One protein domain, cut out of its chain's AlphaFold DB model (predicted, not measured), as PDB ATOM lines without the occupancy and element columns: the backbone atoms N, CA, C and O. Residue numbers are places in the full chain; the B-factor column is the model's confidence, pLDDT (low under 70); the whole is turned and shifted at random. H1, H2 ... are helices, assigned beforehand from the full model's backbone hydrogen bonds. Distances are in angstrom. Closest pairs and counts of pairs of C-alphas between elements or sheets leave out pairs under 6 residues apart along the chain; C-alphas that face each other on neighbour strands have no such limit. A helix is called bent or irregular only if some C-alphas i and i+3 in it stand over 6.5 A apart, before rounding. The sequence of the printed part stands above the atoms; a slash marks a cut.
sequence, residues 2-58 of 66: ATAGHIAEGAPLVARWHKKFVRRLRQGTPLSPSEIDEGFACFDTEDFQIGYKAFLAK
ATOM      1  N   ALA A   2     -33.608  31.691  21.541       93.31
ATOM      2  CA  ALA A   2     -33.566  30.325  20.990       93.31
ATOM      3  C   ALA A   2     -32.568  30.149  19.827       93.31
ATOM      4  O   ALA A   2     -31.819  29.182  19.795       93.31
ATOM      5  N   THR A   3     -32.479  31.130  18.924       96.31
ATOM      6  CA  THR A   3     -31.578  31.081  17.761       96.31
ATOM      7  C   THR A   3     -30.107  30.920  18.145       96.31
ATOM      8  O   THR A   3     -29.409  30.102  17.557       96.31
ATOM      9  N   ALA A   4     -29.630  31.677  19.139       94.81
ATOM     10  CA  ALA A   4     -28.248  31.568  19.603       94.81
ATOM     11  C   ALA A   4     -27.986  30.206  20.264       94.81
ATOM     12  O   ALA A   4     -26.926  29.624  20.048       94.81
ATOM     13  N   GLY A   5     -28.973  29.682  21.002       95.31
ATOM     14  CA  GLY A   5     -28.924  28.341  21.582       95.31
ATOM     15  C   GLY A   5     -28.759  27.261  20.516       95.31
ATOM     16  O   GLY A   5     -27.812  26.491  20.586       95.31
ATOM     17  N   HIS A   6     -29.596  27.266  19.476       94.06
ATOM     18  CA  HIS A   6     -29.511  26.271  18.398       94.06
ATOM     19  C   HIS A   6     -28.169  26.310  17.652       94.06
ATOM     20  O   HIS A   6     -27.661  25.276  17.236       94.06
ATOM     21  N   ILE A   7     -27.568  27.496  17.493       94.56
ATOM     22  CA  ILE A   7     -26.230  27.614  16.893       94.56
ATOM     23  C   ILE A   7     -25.168  26.999  17.814       94.56
ATOM     24  O   ILE A   7     -24.266  26.319  17.331       94.56
ATOM     25  N   ALA A   8     -25.270  27.231  19.126       93.88
ATOM     26  CA  ALA A   8     -24.317  26.729  20.113       93.88
ATOM     27  C   ALA A   8     -24.396  25.207  20.329       93.88
ATOM     28  O   ALA A   8     -23.443  24.623  20.834       93.88
ATOM     29  N   GLU A   9     -25.498  24.562  19.942       94.88
ATOM     30  CA  GLU A   9     -25.640  23.100  19.985       94.88
ATOM     31  C   GLU A   9     -24.878  22.374  18.862       94.88
ATOM     32  O   GLU A   9     -24.691  21.161  18.940       94.88
ATOM     33  N   GLY A  10     -24.445  23.084  17.816       94.75
ATOM     34  CA  GLY A  10     -23.676  22.515  16.708       94.75
ATOM     35  C   GLY A  10     -22.162  22.496  16.948       94.75
ATOM     36  O   GLY A  10     -21.640  23.196  17.813       94.75
ATOM     37  N   ALA A  11     -21.437  21.735  16.122       96.31
ATOM     38  CA  ALA A  11     -19.977  21.677  16.173       96.31
ATOM     39  C   ALA A  11     -19.362  23.064  15.879       96.31
ATOM     40  O   ALA A  11     -19.568  23.624  14.790       96.31
ATOM     41  N   PRO A  12     -18.590  23.655  16.810       94.50
ATOM     42  CA  PRO A  12     -18.161  25.045  16.699       94.50
ATOM     43  C   PRO A  12     -17.141  25.273  15.574       94.50
ATOM     44  O   PRO A  12     -17.148  26.348  14.967       94.50
ATOM     45  N   LEU A  13     -16.286  24.291  15.256       94.38
ATOM     46  CA  LEU A  13     -15.344  24.399  14.133       94.38
ATOM     47  C   LEU A  13     -16.076  24.452  12.787       94.38
ATOM     48  O   LEU A  13     -15.820  25.347  11.982       94.38
ATOM     49  N   VAL A  14     -17.075  23.591  12.593       94.38
ATOM     50  CA  VAL A  14     -17.906  23.573  11.379       94.38
ATOM     51  C   VAL A  14     -18.698  24.873  11.226       94.38
ATOM     52  O   VAL A  14     -18.732  25.453  10.139       94.38
ATOM     53  N   ALA A  15     -19.271  25.403  12.313       95.69
ATOM     54  CA  ALA A  15     -19.972  26.688  12.275       95.69
ATOM     55  C   ALA A  15     -19.049  27.843  11.829       95.69
ATOM     56  O   ALA A  15     -19.449  28.715  11.047       95.69
ATOM     57  N   ARG A  16     -17.791  27.843  12.294       95.38
ATOM     58  CA  ARG A  16     -16.768  28.817  11.878       95.38
ATOM     59  C   ARG A  16     -16.383  28.637  10.410       95.38
ATOM     60  O   ARG A  16     -16.347  29.635   9.683       95.38
ATOM     61  N   TRP A  17     -16.152  27.403   9.966       96.19
ATOM     62  CA  TRP A  17     -15.807  27.098   8.577       96.19
ATOM     63  C   TRP A  17     -16.910  27.484   7.602       96.19
ATOM     64  O   TRP A  17     -16.641  28.231   6.668       96.19
ATOM     65  N   HIS A  18     -18.167  27.115   7.855       96.62
ATOM     66  CA  HIS A  18     -19.270  27.510   6.975       96.62
ATOM     67  C   HIS A  18     -19.383  29.033   6.846       96.62
ATOM     68  O   HIS A  18     -19.568  29.558   5.747       96.62
ATOM     69  N   LYS A  19     -19.173  29.779   7.939       97.50
ATOM     70  CA  LYS A  19     -19.125  31.247   7.888       97.50
ATOM     71  C   LYS A  19     -17.946  31.764   7.057       97.50
ATOM     72  O   LYS A  19     -18.117  32.735   6.316       97.50
ATOM     73  N   LYS A  20     -16.764  31.148   7.171       97.31
ATOM     74  CA  LYS A  20     -15.586  31.459   6.342       97.31
ATOM     75  C   LYS A  20     -15.873  31.185   4.862       97.31
ATOM     76  O   LYS A  20     -15.671  32.076   4.042       97.31
ATOM     77  N   PHE A  21     -16.406  30.014   4.532       97.25
ATOM     78  CA  PHE A  21     -16.664  29.596   3.155       97.25
ATOM     79  C   PHE A  21     -17.745  30.443   2.489       97.25
ATOM     80  O   PHE A  21     -17.531  30.934   1.386       97.25
ATOM     81  N   VAL A  22     -18.846  30.754   3.180       97.75
ATOM     82  CA  VAL A  22     -19.860  31.685   2.652       97.75
ATOM     83  C   VAL A  22     -19.253  33.063   2.372       97.75
ATOM     84  O   VAL A  22     -19.524  33.660   1.331       97.75
ATOM     85  N   ARG A  23     -18.391  33.580   3.259       97.56
ATOM     86  CA  ARG A  23     -17.676  34.847   3.014       97.56
ATOM     87  C   ARG A  23     -16.735  34.758   1.812       97.56
ATOM     88  O   ARG A  23     -16.650  35.732   1.070       97.56
ATOM     89  N   ARG A  24     -16.065  33.620   1.612       97.50
ATOM     90  CA  ARG A  24     -15.182  33.388   0.463       97.50
ATOM     91  C   ARG A  24     -15.957  33.300  -0.854       97.50
ATOM     92  O   ARG A  24     -15.566  33.943  -1.824       97.50
ATOM     93  N   LEU A  25     -17.082  32.589  -0.873       97.12
ATOM     94  CA  LEU A  25     -17.954  32.472  -2.047       97.12
ATOM     95  C   LEU A  25     -18.528  33.829  -2.478       97.12
ATOM     96  O   LEU A  25     -18.622  34.112  -3.670       97.12
ATOM     97  N   ARG A  26     -18.835  34.714  -1.521       97.88
ATOM     98  CA  ARG A  26     -19.318  36.077  -1.810       97.88
ATOM     99  C   ARG A  26     -18.331  36.954  -2.585       97.88
ATOM    100  O   ARG A  26     -18.749  37.988  -3.092       97.88
ATOM    101  N   GLN A  27     -17.054  36.580  -2.672       97.25
ATOM    102  CA  GLN A  27     -16.061  37.319  -3.460       97.25
ATOM    103  C   GLN A  27     -16.227  37.099  -4.972       97.25
ATOM    104  O   GLN A  27     -15.693  37.880  -5.752       97.25
ATOM    105  N   GLY A  28     -16.956  36.058  -5.399       96.12
ATOM    106  CA  GLY A  28     -17.285  35.817  -6.809       96.12
ATOM    107  C   GLY A  28     -16.118  35.368  -7.695       96.12
ATOM    108  O   GLY A  28     -16.304  35.175  -8.892       96.12
ATOM    109  N   THR A  29     -14.925  35.179  -7.133       97.25
ATOM    110  CA  THR A  29     -13.766  34.624  -7.838       97.25
ATOM    111  C   THR A  29     -13.722  33.099  -7.700       97.25
ATOM    112  O   THR A  29     -14.103  32.586  -6.638       97.25
ATOM    113  N   PRO A  30     -13.234  32.363  -8.722       97.25
ATOM    114  CA  PRO A  30     -13.066  30.914  -8.643       97.25
ATOM    115  C   PRO A  30     -12.274  30.482  -7.405       97.25
ATOM    116  O   PRO A  30     -11.385  31.201  -6.941       97.25
ATOM    117  N   LEU A  31     -12.615  29.315  -6.860       97.50
ATOM    118  CA  LEU A  31     -11.863  28.702  -5.769       97.50
ATOM    119  C   LEU A  31     -10.610  28.024  -6.319       97.50
ATOM    120  O   LEU A  31     -10.640  27.404  -7.382       97.50
ATOM    121  N   SER A  32      -9.519  28.128  -5.573       97.31
ATOM    122  CA  SER A  32      -8.338  27.300  -5.794       97.31
ATOM    123  C   SER A  32      -8.576  25.865  -5.295       97.31
ATOM    124  O   SER A  32      -9.440  25.650  -4.441       97.31
ATOM    125  N   PRO A  33      -7.800  24.874  -5.774       97.38
ATOM    126  CA  PRO A  33      -7.899  23.500  -5.281       97.38
ATOM    127  C   PRO A  33      -7.746  23.388  -3.760       97.38
ATOM    128  O   PRO A  33      -8.552  22.729  -3.120       97.38
ATOM    129  N   SER A  34      -6.809  24.124  -3.153       96.56
ATOM    130  CA  SER A  34      -6.605  24.093  -1.699       96.56
ATOM    131  C   SER A  34      -7.793  24.642  -0.901       96.56
ATOM    132  O   SER A  34      -8.053  24.187   0.209       96.56
ATOM    133  N   GLU A  35      -8.543  25.603  -1.452       96.19
ATOM    134  CA  GLU A  35      -9.776  26.111  -0.832       96.19
ATOM    135  C   GLU A  35     -10.919  25.097  -0.903       96.19
ATOM    136  O   GLU A  35     -11.777  25.078  -0.021       96.19
ATOM    137  N   ILE A  36     -10.933  24.265  -1.946       95.62
ATOM    138  CA  ILE A  36     -11.867  23.145  -2.069       95.62
ATOM    139  C   ILE A  36     -11.477  22.047  -1.075       95.62
ATOM    140  O   ILE A  36     -12.338  21.569  -0.336       95.62
ATOM    141  N   ASP A  37     -10.187  21.712  -0.997       96.06
ATOM    142  CA  ASP A  37      -9.650  20.694  -0.089       96.06
ATOM    143  C   ASP A  37      -9.903  21.046   1.384       96.06
ATOM    144  O   ASP A  37     -10.259  20.175   2.179       96.06
ATOM    145  N   GLU A  38      -9.820  22.331   1.756       95.00
ATOM    146  CA  GLU A  38     -10.150  22.786   3.115       95.00
ATOM    147  C   GLU A  38     -11.583  22.397   3.526       95.00
ATOM    148  O   GLU A  38     -11.844  22.144   4.704       95.00
ATOM    149  N   GLY A  39     -12.512  22.284   2.570       92.00
ATOM    150  CA  GLY A  39     -13.884  21.839   2.822       92.00
ATOM    151  C   GLY A  39     -13.985  20.422   3.400       92.00
ATOM    152  O   GLY A  39     -14.981  20.107   4.052       92.00
ATOM    153  N   PHE A  40     -12.955  19.593   3.214       93.81
ATOM    154  CA  PHE A  40     -12.891  18.217   3.709       93.81
ATOM    155  C   PHE A  40     -12.163  18.091   5.055       93.81
ATOM    156  O   PHE A  40     -12.257  17.052   5.701       93.81
ATOM    157  N   ALA A  41     -11.510  19.149   5.546       92.44
ATOM    158  CA  ALA A  41     -10.779  19.111   6.816       92.44
ATOM    159  C   ALA A  41     -11.675  18.805   8.036       92.44
ATOM    160  O   ALA A  41     -11.181  18.452   9.103       92.44
ATOM    161  N   CYS A  42     -13.001  18.922   7.900       90.25
ATOM    162  CA  CYS A  42     -13.932  18.580   8.968       90.25
ATOM    163  C   CYS A  42     -13.940  17.086   9.316       90.25
ATOM    164  O   CYS A  42     -14.195  16.757  10.472       90.25
ATOM    165  N   PHE A  43     -13.624  16.195   8.373       90.75
ATOM    166  CA  PHE A  43     -13.654  14.745   8.597       90.75
ATOM    167  C   PHE A  43     -12.596  14.264   9.601       90.75
ATOM    168  O   PHE A  43     -12.813  13.261  10.283       90.75
ATOM    169  N   ASP A  44     -11.509  15.025   9.748       92.75
ATOM    170  CA  ASP A  44     -10.403  14.726  10.663       92.75
ATOM    171  C   ASP A  44     -10.608  15.303  12.076       92.75
ATOM    172  O   ASP A  44      -9.754  15.138  12.946       92.75
ATOM    173  N   THR A  45     -11.735  15.979  12.329       94.44
ATOM    174  CA  THR A  45     -12.038  16.570  13.642       94.44
ATOM    175  C   THR A  45     -12.590  15.540  14.626       94.44
ATOM    176  O   THR A  45     -13.295  14.593  14.254       94.44
ATOM    177  N   GLU A  46     -12.318  15.742  15.913       95.12
ATOM    178  CA  GLU A  46     -12.903  14.929  16.985       95.12
ATOM    179  C   GLU A  46     -14.430  15.105  17.026       95.12
ATOM    180  O   GLU A  46     -15.177  14.132  17.170       95.12
ATOM    181  N   ASP A  47     -14.905  16.327  16.783       96.81
ATOM    182  CA  ASP A  47     -16.320  16.672  16.689       96.81
ATOM    183  C   ASP A  47     -17.035  15.919  15.560       96.81
ATOM    184  O   ASP A  47     -18.203  15.552  15.720       96.81
ATOM    185  N   PHE A  48     -16.365  15.621  14.441       95.88
ATOM    186  CA  PHE A  48     -16.954  14.777  13.397       95.88
ATOM    187  C   PHE A  48     -17.193  13.353  13.903       95.88
ATOM    188  O   PHE A  48     -18.285  12.807  13.724       95.88
ATOM    189  N   GLN A  49     -16.216  12.772  14.603       96.56
ATOM    190  CA  GLN A  49     -16.353  11.439  15.193       96.56
ATOM    191  C   GLN A  49     -17.433  11.404  16.284       96.56
ATOM    192  O   GLN A  49     -18.213  10.449  16.346       96.56
ATOM    193  N   ILE A  50     -17.519  12.449  17.115       97.38
ATOM    194  CA  ILE A  50     -18.572  12.613  18.128       97.38
ATOM    195  C   ILE A  50     -19.945  12.677  17.457       97.38
ATOM    196  O   ILE A  50     -20.843  11.917  17.823       97.38
ATOM    197  N   GLY A  51     -20.107  13.545  16.455       96.75
ATOM    198  CA  GLY A  51     -21.367  13.713  15.735       96.75
ATOM    199  C   GLY A  51     -21.811  12.429  15.037       96.75
ATOM    200  O   GLY A  51     -22.974  12.042  15.145       96.75
ATOM    201  N   TYR A  52     -20.876  11.732  14.390       97.38
ATOM    202  CA  TYR A  52     -21.132  10.455  13.730       97.38
ATOM    203  C   TYR A  52     -21.620   9.383  14.715       97.38
ATOM    204  O   TYR A  52     -22.673   8.778  14.502       97.38
ATOM    205  N   LYS A  53     -20.901   9.179  15.827       97.88
ATOM    206  CA  LYS A  53     -21.274   8.192  16.855       97.88
ATOM    207  C   LYS A  53     -22.611   8.531  17.513       97.88
ATOM    208  O   LYS A  53     -23.464   7.654  17.628       97.88
ATOM    209  N   ALA A  54     -22.815   9.795  17.888       97.88
ATOM    210  CA  ALA A  54     -24.056  10.260  18.504       97.88
ATOM    211  C   ALA A  54     -25.257  10.076  17.566       97.88
ATOM    212  O   ALA A  54     -26.311   9.607  17.993       97.88
ATOM    213  N   PHE A  55     -25.088  10.360  16.270       97.44
ATOM    214  CA  PHE A  55     -26.133  10.144  15.271       97.44
ATOM    215  C   PHE A  55     -26.544   8.668  15.174       97.44
ATOM    216  O   PHE A  55     -27.739   8.360  15.200       97.44
ATOM    217  N   LEU A  56     -25.572   7.751  15.116       98.19
ATOM    218  CA  LEU A  56     -25.845   6.310  15.086       98.19
ATOM    219  C   LEU A  56     -26.519   5.817  16.372       98.19
ATOM    220  O   LEU A  56     -27.447   5.011  16.303       98.19
ATOM    221  N   ALA A  57     -26.096   6.334  17.527       98.00
ATOM    222  CA  ALA A  57     -26.673   6.010  18.830       98.00
ATOM    223  C   ALA A  57     -28.032   6.692  19.096       98.00
ATOM    224  O   ALA A  57     -28.718   6.329  20.048       98.00
ATOM    225  N   LYS A  58     -28.452   7.648  18.250       97.56
ATOM    226  CA  LYS A  58     -29.618   8.530  18.466       97.56
ATOM    227  C   LYS A  58     -29.517   9.361  19.752       97.56
ATOM    228  O   LYS A  58     -30.520   9.648  20.400       97.56
TER     229      LYS A  58
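AT A GLANCE: This is residues 2 to 58 of the 66 residues of the protein "3-alpha domain protein" of uncultured bacterium (UniProt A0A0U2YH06). This is a flat, open U of helices: H2 and H3 run side by side in opposite directions, joined at one end by the loop of residues 26 to 32. At the open end H1 turns off sharply from the start of H2, and H4 follows H3 at a steep angle, its residues 52 to 57 sticking out with Lys 58. The printed part has 57 residues with four named helices, H1, H2, H3 and H4 in that order, and no named strand, an all-helix class. It is loose, with a radius of gyration of the C-alphas of 13.8 A, and spans 40 by 28 by 13 A.

HOW THE PARTS SIT: Begin with H1, residues 2 to 8, and go on to H2, residues 12 to 25. They are close but not clearly touching: their closest C-alphas, those of Ile 7 and Ala 15, are 7.8 A apart. Their lines are about perpendicular, at 83 degrees. Next look at H3, residues 33 to 44, which runs opposite ways to H2 at a shallow tilt of 14 degrees. H2 and H3 are close but not clearly touching, and their closest C-alphas, those of Val 14 and Cys 42, are 6.8 A apart. H4, residues 46 to 57, runs the same way as H3 at a steep tilt of 55 degrees. These two are close but not clearly touching, with the closest C-alphas, those of Cys 42 and Phe 48, 6.6 A apart. H2 and H4 are near each other, with 5 pairs of C-alphas within 10 A, while H1 is apart from H3 and from H4. In H1, H2 and H4 every O i to N i+4 pair is within hydrogen-bond range; in H3 2 of 8 are, beside 6 of 9 O i to N i+3 pairs.

IN THESE COORDINATES: Find C-alpha 2 at (-33.566, 30.325, 20.990); from there H1 runs 10.0 A to Ala 8. H2 runs 20.2 A from Pro 12, at (-18.161, 25.045, 16.699), to Leu 25. H3 runs 18.4 A from Pro 33 to Asp 44 and is irregular, but only just: C-alphas 39 and 42 are 7.0 A apart. H4 runs 16.5 A from Glu 46 to Ala 57, where you find C-alpha 57 at (-26.673, 6.010, 18.830).

THE WHOLE: The two C-alphas farthest apart are those of Thr 29 and Ala 57, at 41.2 A. Residues 25 to 34 stand free, and so do residues 52 to 58, of which 52 to 57 belong to H4. The links from H1 to H2 and from H3 to H4 are tight, the link from H2 to H3 is short, and no link is long. The printed part has no cut. The mean pLDDT of the printed part is 95.9, and no printed residue is under 70.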